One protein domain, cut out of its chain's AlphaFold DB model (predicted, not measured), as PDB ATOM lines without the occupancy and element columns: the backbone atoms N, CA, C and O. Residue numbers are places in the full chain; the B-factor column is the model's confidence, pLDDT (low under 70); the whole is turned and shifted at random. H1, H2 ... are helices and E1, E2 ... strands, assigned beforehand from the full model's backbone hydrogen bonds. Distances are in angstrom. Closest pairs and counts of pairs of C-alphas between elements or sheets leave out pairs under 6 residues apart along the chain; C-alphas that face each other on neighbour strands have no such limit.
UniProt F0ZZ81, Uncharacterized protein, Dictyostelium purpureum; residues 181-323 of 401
ATOM      1  N   PRO A 181      -2.909  43.622  11.407       49.25
ATOM      2  CA  PRO A 181      -1.782  42.825  10.916       49.25
ATOM      3  C   PRO A 181      -1.063  43.419   9.702       49.25
ATOM      4  O   PRO A 181       0.153  43.312   9.600       49.25
ATOM      5  N   ASN A 182      -1.800  44.097   8.823       50.75
ATOM      6  CA  ASN A 182      -1.272  44.818   7.664       50.75
ATOM      7  C   ASN A 182      -0.756  46.233   7.990       50.75
ATOM      8  O   ASN A 182      -0.314  46.938   7.089       50.75
ATOM      9  N   GLN A 183      -0.831  46.668   9.251       52.91
ATOM     10  CA  GLN A 183      -0.441  48.007   9.690       52.91
ATOM     11  C   GLN A 183       0.802  48.032  10.586       52.91
ATOM     12  O   GLN A 183       1.249  49.103  10.982       52.91
ATOM     13  N   CYS A 184       1.401  46.888  10.926       54.00
ATOM     14  CA  CYS A 184       2.647  46.894  11.687       54.00
ATOM     15  C   CYS A 184       3.802  47.448  10.864       54.00
ATOM     16  O   CYS A 184       4.323  46.786   9.974       54.00
ATOM     17  N   SER A 185       4.249  48.651  11.234       47.78
ATOM     18  CA  SER A 185       5.444  49.280  10.669       47.78
ATOM     19  C   SER A 185       6.678  48.400  10.856       47.78
ATOM     20  O   SER A 185       7.480  48.312   9.944       47.78
ATOM     21  N   SER A 186       6.792  47.661  11.965       45.88
ATOM     22  CA  SER A 186       7.853  46.666  12.194       45.88
ATOM     23  C   SER A 186       7.628  45.315  11.485       45.88
ATOM     24  O   SER A 186       8.447  44.411  11.617       45.88
ATOM     25  N   GLY A 187       6.538  45.185  10.723       49.91
ATOM     26  CA  GLY A 187       6.272  44.103   9.776       49.91
ATOM     27  C   GLY A 187       5.350  42.978  10.253       49.91
ATOM     28  O   GLY A 187       4.924  42.178   9.428       49.91
ATOM     29  N   VAL A 188       5.017  42.896  11.550       54.81
ATOM     30  CA  VAL A 188       4.291  41.737  12.101       54.81
ATOM     31  C   VAL A 188       3.413  42.099  13.297       54.81
ATOM     32  O   VAL A 188       3.899  42.762  14.211       54.81
ATOM     33  N   TYR A 189       2.164  41.620  13.355       56.78
ATOM     34  CA  TYR A 189       1.275  41.799  14.515       56.78
ATOM     35  C   TYR A 189       1.157  40.510  15.329       56.78
ATOM     36  O   TYR A 189       0.642  39.496  14.859       56.78
ATOM     37  N   VAL A 190       1.612  40.545  16.580       53.84
ATOM     38  CA  VAL A 190       1.673  39.391  17.480       53.84
ATOM     39  C   VAL A 190       1.012  39.756  18.804       53.84
ATOM     40  O   VAL A 190       1.464  40.658  19.506       53.84
ATOM     41  N   ASN A 191      -0.059  39.046  19.171       55.00
ATOM     42  CA  ASN A 191      -0.733  39.183  20.472       55.00
ATOM     43  C   ASN A 191      -1.085  40.632  20.861       55.00
ATOM     44  O   ASN A 191      -0.886  41.037  22.007       55.00
ATOM     45  N   GLY A 192      -1.580  41.438  19.920       52.22
ATOM     46  CA  GLY A 192      -1.945  42.826  20.220       52.22
ATOM     47  C   GLY A 192      -0.812  43.845  20.075       52.22
ATOM     48  O   GLY A 192      -1.016  45.017  20.377       52.22
ATOM     49  N   LYS A 193       0.392  43.419  19.672       56.00
ATOM     50  CA  LYS A 193       1.578  44.275  19.573       56.00
ATOM     51  C   LYS A 193       2.289  44.073  18.247       56.00
ATOM     52  O   LYS A 193       2.388  42.954  17.752       56.00
ATOM     53  N   CYS A 194       2.852  45.145  17.710       58.28
ATOM     54  CA  CYS A 194       3.758  45.025  16.581       58.28
ATOM     55  C   CYS A 194       5.126  44.534  17.034       58.28
ATOM     56  O   CYS A 194       5.694  45.058  17.993       58.28
ATOM     57  N   ALA A 195       5.636  43.529  16.334       57.22
ATOM     58  CA  ALA A 195       6.960  42.972  16.532       57.22
ATOM     59  C   ALA A 195       7.799  43.151  15.255       57.22
ATOM     60  O   ALA A 195       7.224  43.256  14.165       57.22
ATOM     61  N   PRO A 196       9.136  43.244  15.371       59.47
ATOM     62  CA  PRO A 196      10.036  43.194  14.228       59.47
ATOM     63  C   PRO A 196       9.965  41.838  13.531       59.47
ATOM     64  O   PRO A 196       9.873  40.795  14.191       59.47
ATOM     65  N   ILE A 197      10.091  41.849  12.207       60.19
ATOM     66  CA  ILE A 197      10.432  40.646  11.444       60.19
ATOM     67  C   ILE A 197      11.810  40.167  11.949       60.19
ATOM     68  O   ILE A 197      12.715  40.984  12.091       60.19
ATOM     69  N   TYR A 198      11.970  38.871  12.246       69.06
ATOM     70  CA  TYR A 198      13.189  38.257  12.804       69.06
ATOM     71  C   TYR A 198      13.467  38.622  14.268       69.06
ATOM     72  O   TYR A 198      14.541  39.116  14.601       69.06
ATOM     73  N   SER A 199      12.501  38.392  15.164       69.94
ATOM     74  CA  SER A 199      12.689  38.662  16.603       69.94
ATOM     75  C   SER A 199      12.502  37.451  17.520       69.94
ATOM     76  O   SER A 199      12.847  37.532  18.699       69.94
ATOM     77  N   GLY A 200      11.985  36.329  17.007       78.44
ATOM     78  CA  GLY A 200      11.772  35.119  17.808       78.44
ATOM     79  C   GLY A 200      13.061  34.322  18.012       78.44
ATOM     80  O   GLY A 200      13.629  33.814  17.049       78.44
ATOM     81  N   LYS A 201      13.515  34.167  19.255       86.81
ATOM     82  CA  LYS A 201      14.663  33.319  19.610       86.81
ATOM     83  C   LYS A 201      14.305  31.839  19.503       86.81
ATOM     84  O   LYS A 201      13.139  31.471  19.427       86.81
ATOM     85  N   GLU A 202      15.309  30.967  19.531       89.00
ATOM     86  CA  GLU A 202      15.078  29.519  19.563       89.00
ATOM     87  C   GLU A 202      14.175  29.144  20.756       89.00
ATOM     88  O   GLU A 202      14.438  29.527  21.895       89.00
ATOM     89  N   ASN A 203      13.115  28.384  20.475       87.25
ATOM     90  CA  ASN A 203      11.995  28.001  21.341       87.25
ATOM     91  C   ASN A 203      10.952  29.078  21.667       87.25
ATOM     92  O   ASN A 203       9.969  28.748  22.341       87.25
ATOM     93  N   ASP A 204      11.091  30.309  21.168       84.81
ATOM     94  CA  ASP A 204      10.031  31.309  21.305       84.81
ATOM     95  C   ASP A 204       8.768  30.856  20.569       84.81
ATOM     96  O   ASP A 204       8.820  30.177  19.539       84.81
ATOM     97  N   THR A 205       7.612  31.240  21.111       80.25
ATOM     98  CA  THR A 205       6.327  30.972  20.470       80.25
ATOM     99  C   THR A 205       6.204  31.787  19.189       80.25
ATOM    100  O   THR A 205       6.357  33.008  19.187       80.25
ATOM    101  N   CYS A 206       5.863  31.105  18.107       78.75
ATOM    102  CA  CYS A 206       5.560  31.693  16.813       78.75
ATOM    103  C   CYS A 206       4.208  31.164  16.323       78.75
ATOM    104  O   CYS A 206       3.642  30.223  16.878       78.75
ATOM    105  N   SER A 207       3.650  31.794  15.300       67.06
ATOM    106  CA  SER A 207       2.410  31.347  14.670       67.06
ATOM    107  C   SER A 207       2.586  31.413  13.157       67.06
ATOM    108  O   SER A 207       3.578  31.958  12.671       67.06
ATOM    109  N   PHE A 208       1.666  30.799  12.421       59.47
ATOM    110  CA  PHE A 208       1.651  30.841  10.969       59.47
ATOM    111  C   PHE A 208       0.364  31.472  10.478       59.47
ATOM    112  O   PHE A 208      -0.733  31.115  10.907       59.47
ATOM    113  N   THR A 209       0.505  32.336   9.483       51.88
ATOM    114  CA  THR A 209      -0.591  32.718   8.598       51.88
ATOM    115  C   THR A 209      -0.263  32.228   7.197       51.88
ATOM    116  O   THR A 209       0.887  32.310   6.777       51.88
ATOM    117  N   SER A 210      -1.261  31.772   6.448       47.03
ATOM    118  CA  SER A 210      -1.136  31.312   5.055       47.03
ATOM    119  C   SER A 210      -0.774  32.414   4.043       47.03
ATOM    120  O   SER A 210      -0.797  32.171   2.839       47.03
ATOM    121  N   GLN A 211      -0.467  33.628   4.501       48.62
ATOM    122  CA  GLN A 211      -0.202  34.778   3.644       48.62
ATOM    123  C   GLN A 211       1.273  34.875   3.231       48.62
ATOM    124  O   GLN A 211       2.172  34.402   3.922       48.62
ATOM    125  N   SER A 212       1.506  35.520   2.087       43.78
ATOM    126  CA  SER A 212       2.803  35.698   1.408       43.78
ATOM    127  C   SER A 212       3.841  36.512   2.197       43.78
ATOM    128  O   SER A 212       4.995  36.605   1.779       43.78
ATOM    129  N   PHE A 213       3.431  37.104   3.318       46.53
ATOM    130  CA  PHE A 213       4.275  37.802   4.279       46.53
ATOM    131  C   PHE A 213       4.077  37.161   5.658       46.53
ATOM    132  O   PHE A 213       2.940  36.816   5.998       46.53
ATOM    133  N   PRO A 214       5.135  36.999   6.468       46.50
ATOM    134  CA  PRO A 214       4.984  36.509   7.827       46.50
ATOM    135  C   PRO A 214       4.225  37.537   8.671       46.50
ATOM    136  O   PRO A 214       4.816  38.477   9.182       46.50
ATOM    137  N   LEU A 215       2.908  37.355   8.833       42.88
ATOM    138  CA  LEU A 215       2.069  38.191   9.709       42.88
ATOM    139  C   LEU A 215       2.219  37.848  11.197       42.88
ATOM    140  O   LEU A 215       1.573  38.459  12.042       42.88
ATOM    141  N   THR A 216       3.058  36.869  11.531       51.34
ATOM    142  CA  THR A 216       3.322  36.401  12.901       51.34
ATOM    143  C   THR A 216       4.815  36.164  13.097       51.34
ATOM    144  O   THR A 216       5.509  35.908  12.117       51.34
ATOM    145  N   ASN A 217       5.297  36.351  14.337       54.25
ATOM    146  CA  ASN A 217       6.706  36.592  14.674       54.25
ATOM    147  C   ASN A 217       7.645  35.634  13.922       54.25
ATOM    148  O   ASN A 217       7.759  34.471  14.323       54.25
ATOM    149  N   PRO A 218       8.290  36.070  12.826       65.38
ATOM    150  CA  PRO A 218       9.236  35.219  12.155       65.38
ATOM    151  C   PRO A 218      10.437  35.111  13.080       65.38
ATOM    152  O   PRO A 218      10.909  36.091  13.670       65.38
ATOM    153  N   CYS A 219      10.853  33.873  13.263       77.06
ATOM    154  CA  CYS A 219      11.992  33.522  14.077       77.06
ATOM    155  C   CYS A 219      13.246  34.227  13.554       77.06
ATOM    156  O   CYS A 219      13.309  34.594  12.381       77.06
ATOM    157  N   ASP A 220      14.204  34.470  14.439       81.19
ATOM    158  CA  ASP A 220      15.448  35.166  14.136       81.19
ATOM    159  C   ASP A 220      16.264  34.414  13.066       81.19
ATOM    160  O   ASP A 220      15.930  33.304  12.642       81.19
ATOM    161  N   VAL A 221      17.337  35.036  12.594       79.62
ATOM    162  CA  VAL A 221      18.229  34.519  11.554       79.62
ATOM    163  C   VAL A 221      18.571  33.037  11.789       79.62
ATOM    164  O   VAL A 221      19.026  32.642  12.861       79.62
ATOM    165  N   GLY A 222      18.361  32.205  10.764       78.94
ATOM    166  CA  GLY A 222      18.596  30.757  10.813       78.94
ATOM    167  C   GLY A 222      17.496  29.911  11.475       78.94
ATOM    168  O   GLY A 222      17.633  28.686  11.531       78.94
ATOM    169  N   LEU A 223      16.403  30.519  11.946       82.88
ATOM    170  CA  LEU A 223      15.288  29.824  12.588       82.88
ATOM    171  C   LEU A 223      14.019  29.864  11.723       82.88
ATOM    172  O   LEU A 223      13.715  30.850  11.059       82.88
ATOM    173  N   THR A 224      13.234  28.794  11.775       78.50
ATOM    174  CA  THR A 224      11.891  28.709  11.194       78.50
ATOM    175  C   THR A 224      10.863  28.534  12.301       78.50
ATOM    176  O   THR A 224      11.152  27.939  13.338       78.50
ATOM    177  N   CYS A 225       9.639  28.995  12.071       77.19
ATOM    178  CA  CYS A 225       8.524  28.536  12.884       77.19
ATOM    179  C   CYS A 225       8.224  27.085  12.483       77.19
ATOM    180  O   CYS A 225       8.164  26.801  11.287       77.19
ATOM    181  N   MET A 226       8.083  26.172  13.442       77.19
ATOM    182  CA  MET A 226       7.547  24.813  13.284       77.19
ATOM    183  C   MET A 226       6.770  24.466  14.549       77.19
ATOM    184  O   MET A 226       7.247  24.708  15.654       77.19
ATOM    185  N   ASP A 227       5.554  23.944  14.386       80.06
ATOM    186  CA  ASP A 227       4.686  23.549  15.506       80.06
ATOM    187  C   ASP A 227       4.500  24.658  16.562       80.06
ATOM    188  O   ASP A 227       4.443  24.417  17.767       80.06
ATOM    189  N   GLY A 228       4.439  25.910  16.095       79.31
ATOM    190  CA  GLY A 228       4.274  27.089  16.944       79.31
ATOM    191  C   GLY A 228       5.520  27.490  17.738       79.31
ATOM    192  O   GLY A 228       5.414  28.311  18.651       79.31
ATOM    193  N   LYS A 229       6.698  26.939  17.416       85.81
ATOM    194  CA  LYS A 229       7.979  27.316  18.022       85.81
ATOM    195  C   LYS A 229       9.050  27.656  17.000       85.81
ATOM    196  O   LYS A 229       9.123  27.068  15.924       85.81
ATOM    197  N   CYS A 230       9.916  28.582  17.374       86.75
ATOM    198  CA  CYS A 230      11.105  28.907  16.614       86.75
ATOM    199  C   CYS A 230      12.175  27.833  16.782       86.75
ATOM    200  O   CYS A 230      12.689  27.627  17.874       86.75
ATOM    201  N   VAL A 231      12.527  27.144  15.703       87.12
ATOM    202  CA  VAL A 231      13.513  26.057  15.706       87.12
ATOM    203  C   VAL A 231      14.493  26.234  14.559       87.12
ATOM    204  O   VAL A 231      14.173  26.869  13.554       87.12
ATOM    205  N   LYS A 232      15.695  25.665  14.674       86.75
ATOM    206  CA  LYS A 232      16.639  25.644  13.550       86.75
ATOM    207  C   LYS A 232      16.023  24.918  12.367       86.75
ATOM    208  O   LYS A 232      15.485  23.820  12.509       86.75
ATOM    209  N   TYR A 233      16.117  25.537  11.197       76.06
ATOM    210  CA  TYR A 233      15.639  24.909   9.979       76.06
ATOM    211  C   TYR A 233      16.501  23.689   9.640       76.06
ATOM    212  O   TYR A 233      17.724  23.790   9.549       76.06
ATOM    213  N   VAL A 234      15.858  22.537   9.447       76.44
ATOM    214  CA  VAL A 234      16.514  21.304   9.007       76.44
ATOM    215  C   VAL A 234      15.928  20.917   7.652       76.44
ATOM    216  O   VAL A 234      14.770  20.515   7.560       76.44
ATOM    217  N   GLU A 235      16.734  21.039   6.595       66.31
ATOM    218  CA  GLU A 235      16.373  20.711   5.204       66.31
ATOM    219  C   GLU A 235      16.132  19.206   5.013       66.31
ATOM    220  O   GLU A 235      17.015  18.510   4.518       66.31
ATOM    221  N   LYS A 236      14.991  18.647   5.444       61.38
ATOM    222  CA  LYS A 236      14.753  17.191   5.298       61.38
ATOM    223  C   LYS A 236      13.312  16.745   5.068       61.38
ATOM    224  O   LYS A 236      13.070  15.539   5.035       61.38
ATOM    225  N   LYS A 237      12.337  17.643   4.903       71.12
ATOM    226  CA  LYS A 237      10.962  17.181   4.677       71.12
ATOM    227  C   LYS A 237      10.768  16.813   3.206       71.12
ATOM    228  O   LYS A 237      10.833  17.677   2.334       71.12
ATOM    229  N   ALA A 238      10.562  15.525   2.942       78.88
ATOM    230  CA  ALA A 238      10.107  15.067   1.637       78.88
ATOM    231  C   ALA A 238       8.727  15.672   1.341       78.88
ATOM    232  O   ALA A 238       7.885  15.781   2.237       78.88
ATOM    233  N   CYS A 239       8.508  16.060   0.095       79.56
ATOM    234  CA  CYS A 239       7.238  16.582  -0.396       79.56
ATOM    235  C   CYS A 239       6.825  15.863  -1.668       79.56
ATOM    236  O   CYS A 239       7.658  15.305  -2.371       79.56
ATOM    237  N   ASN A 240       5.535  15.873  -1.966       79.88
ATOM    238  CA  ASN A 240       4.972  15.376  -3.218       79.88
ATOM    239  C   ASN A 240       3.583  16.009  -3.411       79.88
ATOM    240  O   ASN A 240       3.203  16.921  -2.675       79.88
ATOM    241  N   SER A 241       2.807  15.532  -4.385       70.69
ATOM    242  CA  SER A 241       1.455  16.042  -4.659       70.69
ATOM    243  C   SER A 241       0.479  15.914  -3.481       70.69
ATOM    244  O   SER A 241      -0.505  16.651  -3.434       70.69
ATOM    245  N   THR A 242       0.736  15.015  -2.527       73.00
ATOM    246  CA  THR A 242      -0.121  14.774  -1.355       73.00
ATOM    247  C   THR A 242       0.450  15.347  -0.057       73.00
ATOM    248  O   THR A 242      -0.303  15.574   0.888       73.00
ATOM    249  N   VAL A 243       1.754  15.632  -0.006       76.19
ATOM    250  CA  VAL A 243       2.454  16.211   1.147       76.19
ATOM    251  C   VAL A 243       2.945  17.614   0.780       76.19
ATOM    252  O   VAL A 243       4.051  17.758   0.243       76.19
ATOM    253  N   PRO A 244       2.144  18.662   1.053       74.19
ATOM    254  CA  PRO A 244       2.549  20.031   0.778       74.19
ATOM    255  C   PRO A 244       3.669  20.470   1.724       74.19
ATOM    256  O   PRO A 244       3.742  20.059   2.887       74.19
ATOM    257  N   CYS A 245       4.532  21.347   1.219       74.06
ATOM    258  CA  CYS A 245       5.530  22.019   2.038       74.06
ATOM    259  C   CYS A 245       4.907  23.091   2.936       74.06
ATOM    260  O   CYS A 245       3.767  23.516   2.729       74.06
ATOM    261  N   GLY A 246       5.668  23.541   3.936       69.12
ATOM    262  CA  GLY A 246       5.260  24.663   4.769       69.12
ATOM    263  C   GLY A 246       5.071  25.960   3.963       69.12
ATOM    264  O   GLY A 246       5.556  26.086   2.839       69.12
ATOM    265  N   PRO A 247       4.409  26.977   4.537       62.38
ATOM    266  CA  PRO A 247       4.074  28.229   3.840       62.38
ATOM    267  C   PRO A 247       5.292  29.014   3.306       62.38
ATOM    268  O   PRO A 247       5.183  29.774   2.336       62.38
ATOM    269  N   TYR A 248       6.470  28.810   3.902       66.88
ATOM    270  CA  TYR A 248       7.738  29.445   3.510       66.88
ATOM    271  C   TYR A 248       8.637  28.543   2.665       66.88
ATOM    272  O   TYR A 248       9.772  28.901   2.350       66.88
ATOM    273  N   GLU A 249       8.132  27.381   2.282       74.56
ATOM    274  CA  GLU A 249       8.859  26.378   1.535       74.56
ATOM    275  C   GLU A 249       8.211  26.165   0.169       74.56
ATOM    276  O   GLU A 249       7.017  26.379  -0.037       74.56
ATOM    277  N   THR A 250       9.022  25.721  -0.776       76.12
ATOM    278  CA  THR A 250       8.579  25.234  -2.075       76.12
ATOM    279  C   THR A 250       9.087  23.812  -2.219       76.12
ATOM    280  O   THR A 250      10.230  23.514  -1.863       76.12
ATOM    281  N   CYS A 251       8.234  22.930  -2.735       78.00
ATOM    282  CA  CYS A 251       8.655  21.585  -3.080       78.00
ATOM    283  C   CYS A 251       9.579  21.664  -4.295       78.00
ATOM    284  O   CYS A 251       9.127  21.994  -5.390       78.00
ATOM    285  N   GLN A 252      10.875  21.425  -4.098       78.50
ATOM    286  CA  GLN A 252      11.811  21.296  -5.205       78.50
ATOM    287  C   GLN A 252      11.816  19.834  -5.649       78.50
ATOM    288  O   GLN A 252      12.304  18.972  -4.918       78.50
ATOM    289  N   CYS A 253      11.263  19.559  -6.832       74.12
ATOM    290  CA  CYS A 253      11.322  18.232  -7.435       74.12
ATOM    291  C   CYS A 253      12.771  17.892  -7.793       74.12
ATOM    292  O   CYS A 253      13.479  18.724  -8.370       74.12
ATOM    293  N   ASN A 254      13.190  16.666  -7.486       67.06
ATOM    294  CA  ASN A 254      14.363  16.091  -8.127       67.06
ATOM    295  C   ASN A 254      13.949  15.829  -9.590       67.06
ATOM    296  O   ASN A 254      12.891  15.265  -9.838       67.06
ATOM    297  N   ASP A 255      14.693  16.359 -10.556       63.72
ATOM    298  CA  ASP A 255      14.578  16.021 -11.987       63.72
ATOM    299  C   ASP A 255      13.349  16.511 -12.785       63.72
ATOM    300  O   ASP A 255      13.132  16.094 -13.921       63.72
ATOM    301  N   GLY A 256      12.590  17.488 -12.276       56.19
ATOM    302  CA  GLY A 256      11.652  18.281 -13.095       56.19
ATOM    303  C   GLY A 256      10.405  17.547 -13.614       56.19
ATOM    304  O   GLY A 256       9.588  18.156 -14.306       56.19
ATOM    305  N   ALA A 257      10.212  16.276 -13.256       50.56
ATOM    306  CA  ALA A 257       9.002  15.529 -13.572       50.56
ATOM    307  C   ALA A 257       7.843  15.946 -12.647       50.56
ATOM    308  O   ALA A 257       7.947  15.957 -11.416       50.56
ATOM    309  N   ILE A 258       6.709  16.309 -13.250       50.66
ATOM    310  CA  ILE A 258       5.476  16.655 -12.536       50.66
ATOM    311  C   ILE A 258       4.931  15.376 -11.884       50.66
ATOM    312  O   ILE A 258       4.412  14.507 -12.578       50.66
ATOM    313  N   GLY A 259       5.036  15.268 -10.554       57.56
ATOM    314  CA  GLY A 259       4.432  14.180  -9.771       57.56
ATOM    315  C   GLY A 259       5.380  13.378  -8.875       57.56
ATOM    316  O   GLY A 259       4.898  12.520  -8.137       57.56
ATOM    317  N   GLU A 260       6.687  13.648  -8.888       62.91
ATOM    318  CA  GLU A 260       7.658  12.894  -8.082       62.91
ATOM    319  C   GLU A 260       7.946  13.500  -6.699       62.91
ATOM    320  O   GLU A 260       7.636  14.658  -6.408       62.91
ATOM    321  N   ASN A 261       8.535  12.671  -5.827       75.31
ATOM    322  CA  ASN A 261       8.991  13.065  -4.498       75.31
ATOM    323  C   ASN A 261      10.087  14.139  -4.618       75.31
ATOM    324  O   ASN A 261      11.151  13.904  -5.189       75.31
ATOM    325  N   GLY A 262       9.835  15.310  -4.049       81.12
ATOM    326  CA  GLY A 262      10.789  16.399  -3.913       81.12
ATOM    327  C   GLY A 262      11.250  16.594  -2.473       81.12
ATOM    328  O   GLY A 262      10.891  15.850  -1.555       81.12
ATOM    329  N   VAL A 263      12.026  17.653  -2.270       82.81
ATOM    330  CA  VAL A 263      12.425  18.126  -0.942       82.81
ATOM    331  C   VAL A 263      11.889  19.537  -0.748       82.81
ATOM    332  O   VAL A 263      12.065  20.403  -1.609       82.81
ATOM    333  N   CYS A 264      11.235  19.778   0.385       80.06
ATOM    334  CA  CYS A 264      10.860  21.126   0.774       80.06
ATOM    335  C   CYS A 264      12.118  21.952   0.991       80.06
ATOM    336  O   CYS A 264      12.966  21.607   1.813       80.06
ATOM    337  N   LYS A 265      12.230  23.050   0.244       81.19
ATOM    338  CA  LYS A 265      13.278  24.040   0.451       81.19
ATOM    339  C   LYS A 265      12.667  25.376   0.780       81.19
ATOM    340  O   LYS A 265      11.707  25.811   0.146       81.19
ATOM    341  N   ILE A 266      13.270  26.053   1.742       76.12
ATOM    342  CA  ILE A 266      12.883  27.405   2.098       76.12
ATOM    343  C   ILE A 266      13.121  28.366   0.921       76.12
ATOM    344  O   ILE A 266      14.227  28.445   0.370       76.12
ATOM    345  N   LYS A 267      12.074  29.102   0.526       74.88
ATOM    346  CA  LYS A 267      12.148  30.108  -0.552       74.88
ATOM    347  C   LYS A 267      12.758  31.433  -0.078       74.88
ATOM    348  O   LYS A 267      13.197  32.237  -0.902       74.88
ATOM    349  N   TYR A 268      12.837  31.620   1.241       74.00
ATOM    350  CA  TYR A 268      13.438  32.781   1.891       74.00
ATOM    351  C   TYR A 268      14.877  32.507   2.346       74.00
ATOM    352  O   TYR A 268      15.194  31.431   2.853       74.00
ATOM    353  N   LYS A 269      15.758  33.495   2.205       81.88
ATOM    354  CA  LYS A 269      17.084  33.507   2.822       81.88
ATOM    355  C   LYS A 269      16.918  33.967   4.272       81.88
ATOM    356  O   LYS A 269      16.664  35.135   4.528       81.88
ATOM    357  N   LEU A 270      17.054  33.053   5.230       78.69
ATOM    358  CA  LEU A 270      17.041  33.378   6.663       78.69
ATOM    359  C   LEU A 270      18.438  33.808   7.131       78.69
ATOM    360  O   LEU A 270      19.029  33.161   7.991       78.69
ATOM    361  N   ASN A 271      19.001  34.843   6.509       83.62
ATOM    362  CA  ASN A 271      20.341  35.354   6.799       83.62
ATOM    363  C   ASN A 271      20.295  36.822   7.277       83.62
ATOM    364  O   ASN A 271      19.261  37.490   7.208       83.62
ATOM    365  N   ALA A 272      21.433  37.328   7.758       85.44
ATOM    366  CA  ALA A 272      21.550  38.713   8.217       85.44
ATOM    367  C   ALA A 272      21.276  39.739   7.100       85.44
ATOM    368  O   ALA A 272      20.733  40.804   7.369       85.44
ATOM    369  N   GLU A 273      21.599  39.417   5.844       89.00
ATOM    370  CA  GLU A 273      21.336  40.299   4.697       89.00
ATOM    371  C   GLU A 273      19.841  40.522   4.480       89.00
ATOM    372  O   GLU A 273      19.409  41.661   4.310       89.00
ATOM    373  N   CYS A 274      19.050  39.447   4.525       83.31
ATOM    374  CA  CYS A 274      17.605  39.542   4.425       83.31
ATOM    375  C   CYS A 274      17.020  40.329   5.599       83.31
ATOM    376  O   CYS A 274      16.189  41.213   5.393       83.31
ATOM    377  N   LYS A 275      17.494  40.070   6.824       83.19
ATOM    378  CA  LYS A 275      17.073  40.836   7.999       83.19
ATOM    379  C   LYS A 275      17.347  42.334   7.815       83.19
ATOM    380  O   LYS A 275      16.430  43.133   7.950       83.19
ATOM    381  N   ASN A 276      18.559  42.706   7.407       86.81
ATOM    382  CA  ASN A 276      18.927  44.106   7.175       86.81
ATOM    383  C   ASN A 276      18.095  44.759   6.061       86.81
ATOM    384  O   ASN A 276      17.684  45.907   6.192       86.81
ATOM    385  N   ALA A 277      17.826  44.036   4.969       84.94
ATOM    386  CA  ALA A 277      16.985  44.537   3.883       84.94
ATOM    387  C   ALA A 277      15.524  44.723   4.326       84.94
ATOM    388  O   ALA A 277      14.857  45.672   3.924       84.94
ATOM    389  N   THR A 278      15.050  43.839   5.204       80.62
ATOM    390  CA  THR A 278      13.732  43.943   5.830       80.62
ATOM    391  C   THR A 278      13.645  45.157   6.754       80.62
ATOM    392  O   THR A 278      12.698  45.934   6.668       80.62
ATOM    393  N   ASP A 279      14.658  45.357   7.598       81.75
ATOM    394  CA  ASP A 279      14.756  46.513   8.492       81.75
ATOM    395  C   ASP A 279      14.785  47.831   7.681       81.75
ATOM    396  O   ASP A 279      14.132  48.808   8.056       81.75
ATOM    397  N   ALA A 280      15.465  47.846   6.527       86.00
ATOM    398  CA  ALA A 280      15.536  49.003   5.633       86.00
ATOM    399  C   ALA A 280      14.178  49.363   5.002       86.00
ATOM    400  O   ALA A 280      13.766  50.524   5.059       86.00
ATOM    401  N   ILE A 281      13.444  48.388   4.450       81.31
ATOM    402  CA  ILE A 281      12.125  48.671   3.860       81.31
ATOM    403  C   ILE A 281      11.103  49.102   4.919       81.31
ATOM    404  O   ILE A 281      10.304  50.007   4.678       81.31
ATOM    405  N   ILE A 282      11.167  48.515   6.118       77.62
ATOM    406  CA  ILE A 282      10.375  48.933   7.281       77.62
ATOM    407  C   ILE A 282      10.646  50.400   7.627       77.62
ATOM    408  O   ILE A 282       9.709  51.177   7.836       77.62
ATOM    409  N   ALA A 283      11.922  50.790   7.685       83.00
ATOM    410  CA  ALA A 283      12.309  52.159   7.994       83.00
ATOM    411  C   ALA A 283      11.774  53.148   6.946       83.00
ATOM    412  O   ALA A 283      11.239  54.190   7.327       83.00
ATOM    413  N   CYS A 284      11.841  52.792   5.658       83.94
ATOM    414  CA  CYS A 284      11.299  53.616   4.581       83.94
ATOM    415  C   CYS A 284       9.767  53.736   4.649       83.94
ATOM    416  O   CYS A 284       9.228  54.841   4.626       83.94
ATOM    417  N   ALA A 285       9.040  52.629   4.836       79.00
ATOM    418  CA  ALA A 285       7.584  52.676   5.012       79.00
ATOM    419  C   ALA A 285       7.196  53.642   6.144       79.00
ATOM    420  O   ALA A 285       6.351  54.525   5.979       79.00
ATOM    421  N   LYS A 286       7.912  53.548   7.270       78.62
ATOM    422  CA  LYS A 286       7.693  54.398   8.438       78.62
ATOM    423  C   LYS A 286       7.950  55.880   8.160       78.62
ATOM    424  O   LYS A 286       7.192  56.704   8.667       78.62
ATOM    425  N   SER A 287       8.969  56.243   7.373       83.94
ATOM    426  CA  SER A 287       9.211  57.653   7.022       83.94
ATOM    427  C   SER A 287       8.101  58.256   6.161       83.94
ATOM    428  O   SER A 287       7.922  59.471   6.176       83.94
ATOM    429  N   HIS A 288       7.321  57.419   5.474       80.44
ATOM    430  CA  HIS A 288       6.159  57.835   4.689       80.44
ATOM    431  C   HIS A 288       4.825  57.716   5.439       80.44
ATOM    432  O   HIS A 288       3.785  58.051   4.881       80.44
ATOM    433  N   GLY A 289       4.827  57.271   6.703       74.19
ATOM    434  CA  GLY A 289       3.589  56.989   7.438       74.19
ATOM    435  C   GLY A 289       2.800  55.808   6.858       74.19
ATOM    436  O   GLY A 289       1.611  55.671   7.132       74.19
ATOM    437  N   GLU A 290       3.467  54.968   6.069       70.69
ATOM    438  CA  GLU A 290       2.910  53.802   5.394       70.69
ATOM    439  C   GLU A 290       3.310  52.512   6.127       70.69
ATOM    440  O   GLU A 290       4.242  52.471   6.937       70.69
ATOM    441  N   CYS A 291       2.596  51.428   5.835       67.81
ATOM    442  CA  CYS A 291       2.854  50.102   6.401       67.81
ATOM    443  C   CYS A 291       3.375  49.168   5.313       67.81
ATOM    444  O   CYS A 291       2.896  49.238   4.183       67.81
ATOM    445  N   VAL A 292       4.334  48.294   5.648       64.38
ATOM    446  CA  VAL A 292       4.943  47.372   4.678       64.38
ATOM    447  C   VAL A 292       3.897  46.377   4.180       64.38
ATOM    448  O   VAL A 292       3.584  45.391   4.840       64.38
ATOM    449  N   ASP A 293       3.382  46.638   2.986       64.12
ATOM    450  CA  ASP A 293       2.492  45.755   2.246       64.12
ATOM    451  C   ASP A 293       3.043  45.603   0.824       64.12
ATOM    452  O   ASP A 293       3.313  46.579   0.122       64.12
ATOM    453  N   THR A 294       3.229  44.354   0.399       55.78
ATOM    454  CA  THR A 294       3.778  44.035  -0.927       55.78
ATOM    455  C   THR A 294       2.850  44.429  -2.072       55.78
ATOM    456  O   THR A 294       3.324  44.521  -3.206       55.78
ATOM    457  N   GLN A 295       1.572  44.689  -1.781       56.56
ATOM    458  CA  GLN A 295       0.575  45.204  -2.716       56.56
ATOM    459  C   GLN A 295       0.396  46.727  -2.631       56.56
ATOM    460  O   GLN A 295      -0.290  47.302  -3.476       56.56
ATOM    461  N   ASN A 296       1.013  47.403  -1.653       65.44
ATOM    462  CA  ASN A 296       0.897  48.850  -1.524       65.44
ATOM    463  C   ASN A 296       1.771  49.551  -2.573       65.44
ATOM    464  O   ASN A 296       2.997  49.628  -2.467       65.44
ATOM    465  N   TYR A 297       1.103  50.082  -3.597       55.59
ATOM    466  CA  TYR A 297       1.718  50.802  -4.709       55.59
ATOM    467  C   TYR A 297       2.543  52.022  -4.259       55.59
ATOM    468  O   TYR A 297       3.552  52.349  -4.883       55.59
ATOM    469  N   VAL A 298       2.172  52.667  -3.145       58.09
ATOM    470  CA  VAL A 298       2.896  53.830  -2.592       58.09
ATOM    471  C   VAL A 298       4.288  53.428  -2.109       58.09
ATOM    472  O   VAL A 298       5.258  54.150  -2.338       58.09
ATOM    473  N   LEU A 299       4.399  52.244  -1.507       66.06
ATOM    474  CA  LEU A 299       5.663  51.654  -1.075       66.06
ATOM    475  C   LEU A 299       6.516  51.218  -2.265       66.06
ATOM    476  O   LEU A 299       7.724  51.436  -2.265       66.06
ATOM    477  N   GLN A 300       5.884  50.664  -3.301       67.88
ATOM    478  CA  GLN A 300       6.577  50.285  -4.532       67.88
ATOM    479  C   GLN A 300       7.177  51.493  -5.264       67.88
ATOM    480  O   GLN A 300       8.234  51.345  -5.864       67.88
ATOM    481  N   GLN A 301       6.551  52.676  -5.204       75.44
ATOM    482  CA  GLN A 301       7.131  53.901  -5.770       75.44
ATOM    483  C   GLN A 301       8.146  54.570  -4.834       75.44
ATOM    484  O   GLN A 301       9.272  54.840  -5.245       75.44
ATOM    485  N   SER A 302       7.755  54.840  -3.586       81.81
ATOM    486  CA  SER A 302       8.528  55.700  -2.671       81.81
ATOM    487  C   SER A 302       9.711  54.978  -2.022       81.81
ATOM    488  O   SER A 302      10.709  55.612  -1.704       81.81
ATOM    489  N   CYS A 303       9.615  53.655  -1.870       85.44
ATOM    490  CA  CYS A 303      10.634  52.785  -1.274       85.44
ATOM    491  C   CYS A 303      11.110  51.720  -2.273       85.44
ATOM    492  O   CYS A 303      11.394  50.579  -1.900       85.44
ATOM    493  N   SER A 304      11.125  52.058  -3.568       83.81
ATOM    494  CA  SER A 304      11.424  51.124  -4.661       83.81
ATOM    495  C   SER A 304      12.777  50.427  -4.482       83.81
ATOM    496  O   SER A 304      12.874  49.210  -4.648       83.81
ATOM    497  N   ARG A 305      13.807  51.175  -4.068       87.00
ATOM    498  CA  ARG A 305      15.157  50.656  -3.816       87.00
ATOM    499  C   ARG A 305      15.168  49.642  -2.676       87.00
ATOM    500  O   ARG A 305      15.633  48.523  -2.866       87.00
ATOM    501  N   GLU A 306      14.639  50.010  -1.513       88.62
ATOM    502  CA  GLU A 306      14.583  49.149  -0.330       88.62
ATOM    503  C   GLU A 306      13.728  47.904  -0.590       88.62
ATOM    504  O   GLU A 306      14.060  46.810  -0.136       88.62
ATOM    505  N   TYR A 307      12.652  48.048  -1.365       81.69
ATOM    506  CA  TYR A 307      11.795  46.943  -1.780       81.69
ATOM    507  C   TYR A 307      12.508  45.957  -2.709       81.69
ATOM    508  O   TYR A 307      12.382  44.740  -2.538       81.69
ATOM    509  N   CYS A 308      13.298  46.455  -3.657       81.88
ATOM    510  CA  CYS A 308      14.119  45.617  -4.528       81.88
ATOM    511  C   CYS A 308      15.250  44.923  -3.773       81.88
ATOM    512  O   CYS A 308      15.443  43.715  -3.932       81.88
ATOM    513  N   ASP A 309      15.923  45.643  -2.879       86.62
ATOM    514  CA  ASP A 309      16.924  45.077  -1.978       86.62
ATOM    515  C   ASP A 309      16.328  43.963  -1.117       86.62
ATOM    516  O   ASP A 309      16.900  42.876  -1.037       86.62
ATOM    517  N   TYR A 310      15.154  44.197  -0.523       83.50
ATOM    518  CA  TYR A 310      14.413  43.185   0.223       83.50
ATOM    519  C   TYR A 310      14.129  41.959  -0.647       83.50
ATOM    520  O   TYR A 310      14.460  40.844  -0.252       83.50
ATOM    521  N   LYS A 311      13.607  42.128  -1.867       79.38
ATOM    522  CA  LYS A 311      13.347  41.000  -2.774       79.38
ATOM    523  C   LYS A 311      14.607  40.193  -3.100       79.38
ATOM    524  O   LYS A 311      14.607  38.972  -2.945       79.38
ATOM    525  N   ASN A 312      15.687  40.858  -3.494       83.31
ATOM    526  CA  ASN A 312      16.922  40.202  -3.928       83.31
ATOM    527  C   ASN A 312      17.667  39.522  -2.762       83.31
ATOM    528  O   ASN A 312      18.217  38.417  -2.896       83.31
ATOM    529  N   LYS A 313      17.664  40.161  -1.587       86.62
ATOM    530  CA  LYS A 313      18.357  39.673  -0.388       86.62
ATOM    531  C   LYS A 313      17.526  38.673   0.409       86.62
ATOM    532  O   LYS A 313      18.118  37.824   1.063       86.62
ATOM    533  N   CYS A 314      16.197  38.702   0.330       81.44
ATOM    534  CA  CYS A 314      15.343  37.780   1.080       81.44
ATOM    535  C   CYS A 314      14.837  36.587   0.296       81.44
ATOM    536  O   CYS A 314      14.524  35.583   0.923       81.44
ATOM    537  N   PHE A 315      14.758  36.635  -1.030       80.94
ATOM    538  CA  PHE A 315      14.204  35.528  -1.800       80.94
ATOM    539  C   PHE A 315      15.277  34.861  -2.649       80.94
ATOM    540  O   PHE A 315      16.225  35.483  -3.129       80.94
ATOM    541  N   LYS A 316      15.151  33.546  -2.814       76.12
ATOM    542  CA  LYS A 316      16.001  32.778  -3.722       76.12
ATOM    543  C   LYS A 316      15.348  32.797  -5.123       76.12
ATOM    544  O   LYS A 316      14.239  32.278  -5.256       76.12
ATOM    545  N   PRO A 317      16.008  33.348  -6.167       66.12
ATOM    546  CA  PRO A 317      15.416  33.538  -7.502       66.12
ATOM    547  C   PRO A 317      14.841  32.256  -8.121       66.12
ATOM    548  O   PRO A 317      13.817  32.277  -8.793       66.12
ATOM    549  N   GLN A 318      15.464  31.116  -7.820       63.31
ATOM    550  CA  GLN A 318      15.099  29.790  -8.322       63.31
ATOM    551  C   GLN A 318      13.730  29.252  -7.851       63.31
ATOM    552  O   GLN A 318      13.314  28.199  -8.321       63.31
ATOM    553  N   PHE A 319      13.035  29.923  -6.922       59.03
ATOM    554  CA  PHE A 319      11.734  29.471  -6.390       59.03
ATOM    555  C   PHE A 319      10.535  30.284  -6.885       59.03
ATOM    556  O   PHE A 319       9.396  29.993  -6.516       59.03
ATOM    557  N   PHE A 320      10.763  31.275  -7.745       56.31
ATOM    558  CA  PHE A 320       9.689  31.945  -8.464       56.31
ATOM    559  C   PHE A 320       9.347  31.092  -9.686       56.31
ATOM    560  O   PHE A 320      10.054  31.109 -10.688       56.31
ATOM    561  N   GLY A 321       8.291  30.278  -9.578       40.47
ATOM    562  CA  GLY A 321       7.804  29.471 -10.700       40.47
ATOM    563  C   GLY A 321       7.489  30.328 -11.936       40.47
ATOM    564  O   GLY A 321       7.293  31.540 -11.825       40.47
ATOM    565  N   CYS A 322       7.384  29.680 -13.101       36.91
ATOM    566  CA  CYS A 322       7.307  30.267 -14.451       36.91
ATOM    567  C   CYS A 322       6.250  31.376 -14.692       36.91
ATOM    568  O   CYS A 322       6.256  31.979 -15.759       36.91
ATOM    569  N   ASN A 323       5.374  31.670 -13.724       35.19
ATOM    570  CA  ASN A 323       4.309  32.680 -13.794       35.19
ATOM    571  C   ASN A 323       4.501  33.906 -12.873       35.19
ATOM    572  O   ASN A 323       3.624  34.762 -12.840       35.19
TER     573      ASN A 323
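Overview. This is residues 181 to 323 of the 401 residues of an uncharacterized protein of Dictyostelium purpureum (UniProt F0ZZ81). Three small, separate strand hairpins lead along the chain to two helices, H1 and H3, which lie side by side and run opposite ways, with the short helix H2 nearly at right angles to both near one end of the pair. The helices and the hairpin E1 and E2 lie toward one end of the longest axis, the hairpin E5 and E6 lies at the other end, and E3 and E4 lie between along the length. The printed part has 143 residues, with six named strands followed by three named helices, and under half of the residues are in named elements. The three sheets are antiparallel pairs, and the class is mixed, helices and strands. The whole is compact, with a radius of gyration of the C-alphas of 15.7 A and spans of 47 by 35 by 23 A.

Along the chain. Strand E1, residues 187 to 190, begins with C-alpha 187 at (6.272, 44.103, 9.776) and is 10.1 A long, as is E2, residues 193 to 196. E3, residues 223 to 226, is 9.2 A long, and E4, residues 229 to 232, is 9.9 A. E5, residues 249 to 253, measures 12.4 A, and E6, residues 262 to 266, measures 12.7 A. Helix H1, residues 272 to 287, is 22.6 A long and begins with C-alpha 272 at (21.550, 38.713, 8.217). H2, residues 297 to 302, is 8.6 A long. H3, residues 304 to 314, is 15.0 A long and ends with C-alpha 314 at (15.343, 37.780, 1.080).

Arrangement. E1 and E2 form a hairpin, with N 190 and O 193 2.8 A apart, within hydrogen-bond range. The closest C-alphas of E1 and H1, those of Gly 187 and Ile 282, are 6.8 A apart. The hairpin E3 and E4 has N 224 and O 231 at 2.8 A; E3 is apart from E5 and from H1. The hairpin E5 and E6 has N 250 and O 265 at 2.8 A, and residues 238 to 239 pair antiparallel with residues 262 to 263 of E6. H1 and H3 touch, the closest C-alphas being those of Cys 274 and Cys 314, 4.4 A apart, at a shallow tilt of 25 degrees, opposite ways. H2 is close to H1 but not clearly touching, with the C-alphas of Ala 285 and Leu 299 closest at 6.5 A, about perpendicular at 86 degrees. H2 is also close to H3 but not clearly touching, with the C-alphas of Gln 300 and Tyr 307 closest at 6.8 A. In H1, H2 and H3 every O i to N i+4 pair is within hydrogen-bond range.

Size, cuts and confidence. The two C-alphas farthest apart, those of Glu 260 and Ser 287, are 47.3 A apart. The printed part has no cut. The links E2 to E3, 26 residues, and E4 to E5, 16 residues, are long. The mean pLDDT of the printed part is 70.4, and 60 residues are under 70, among them residues 181 to 199, 207 to 218, 291 to 300 and 317 to 323.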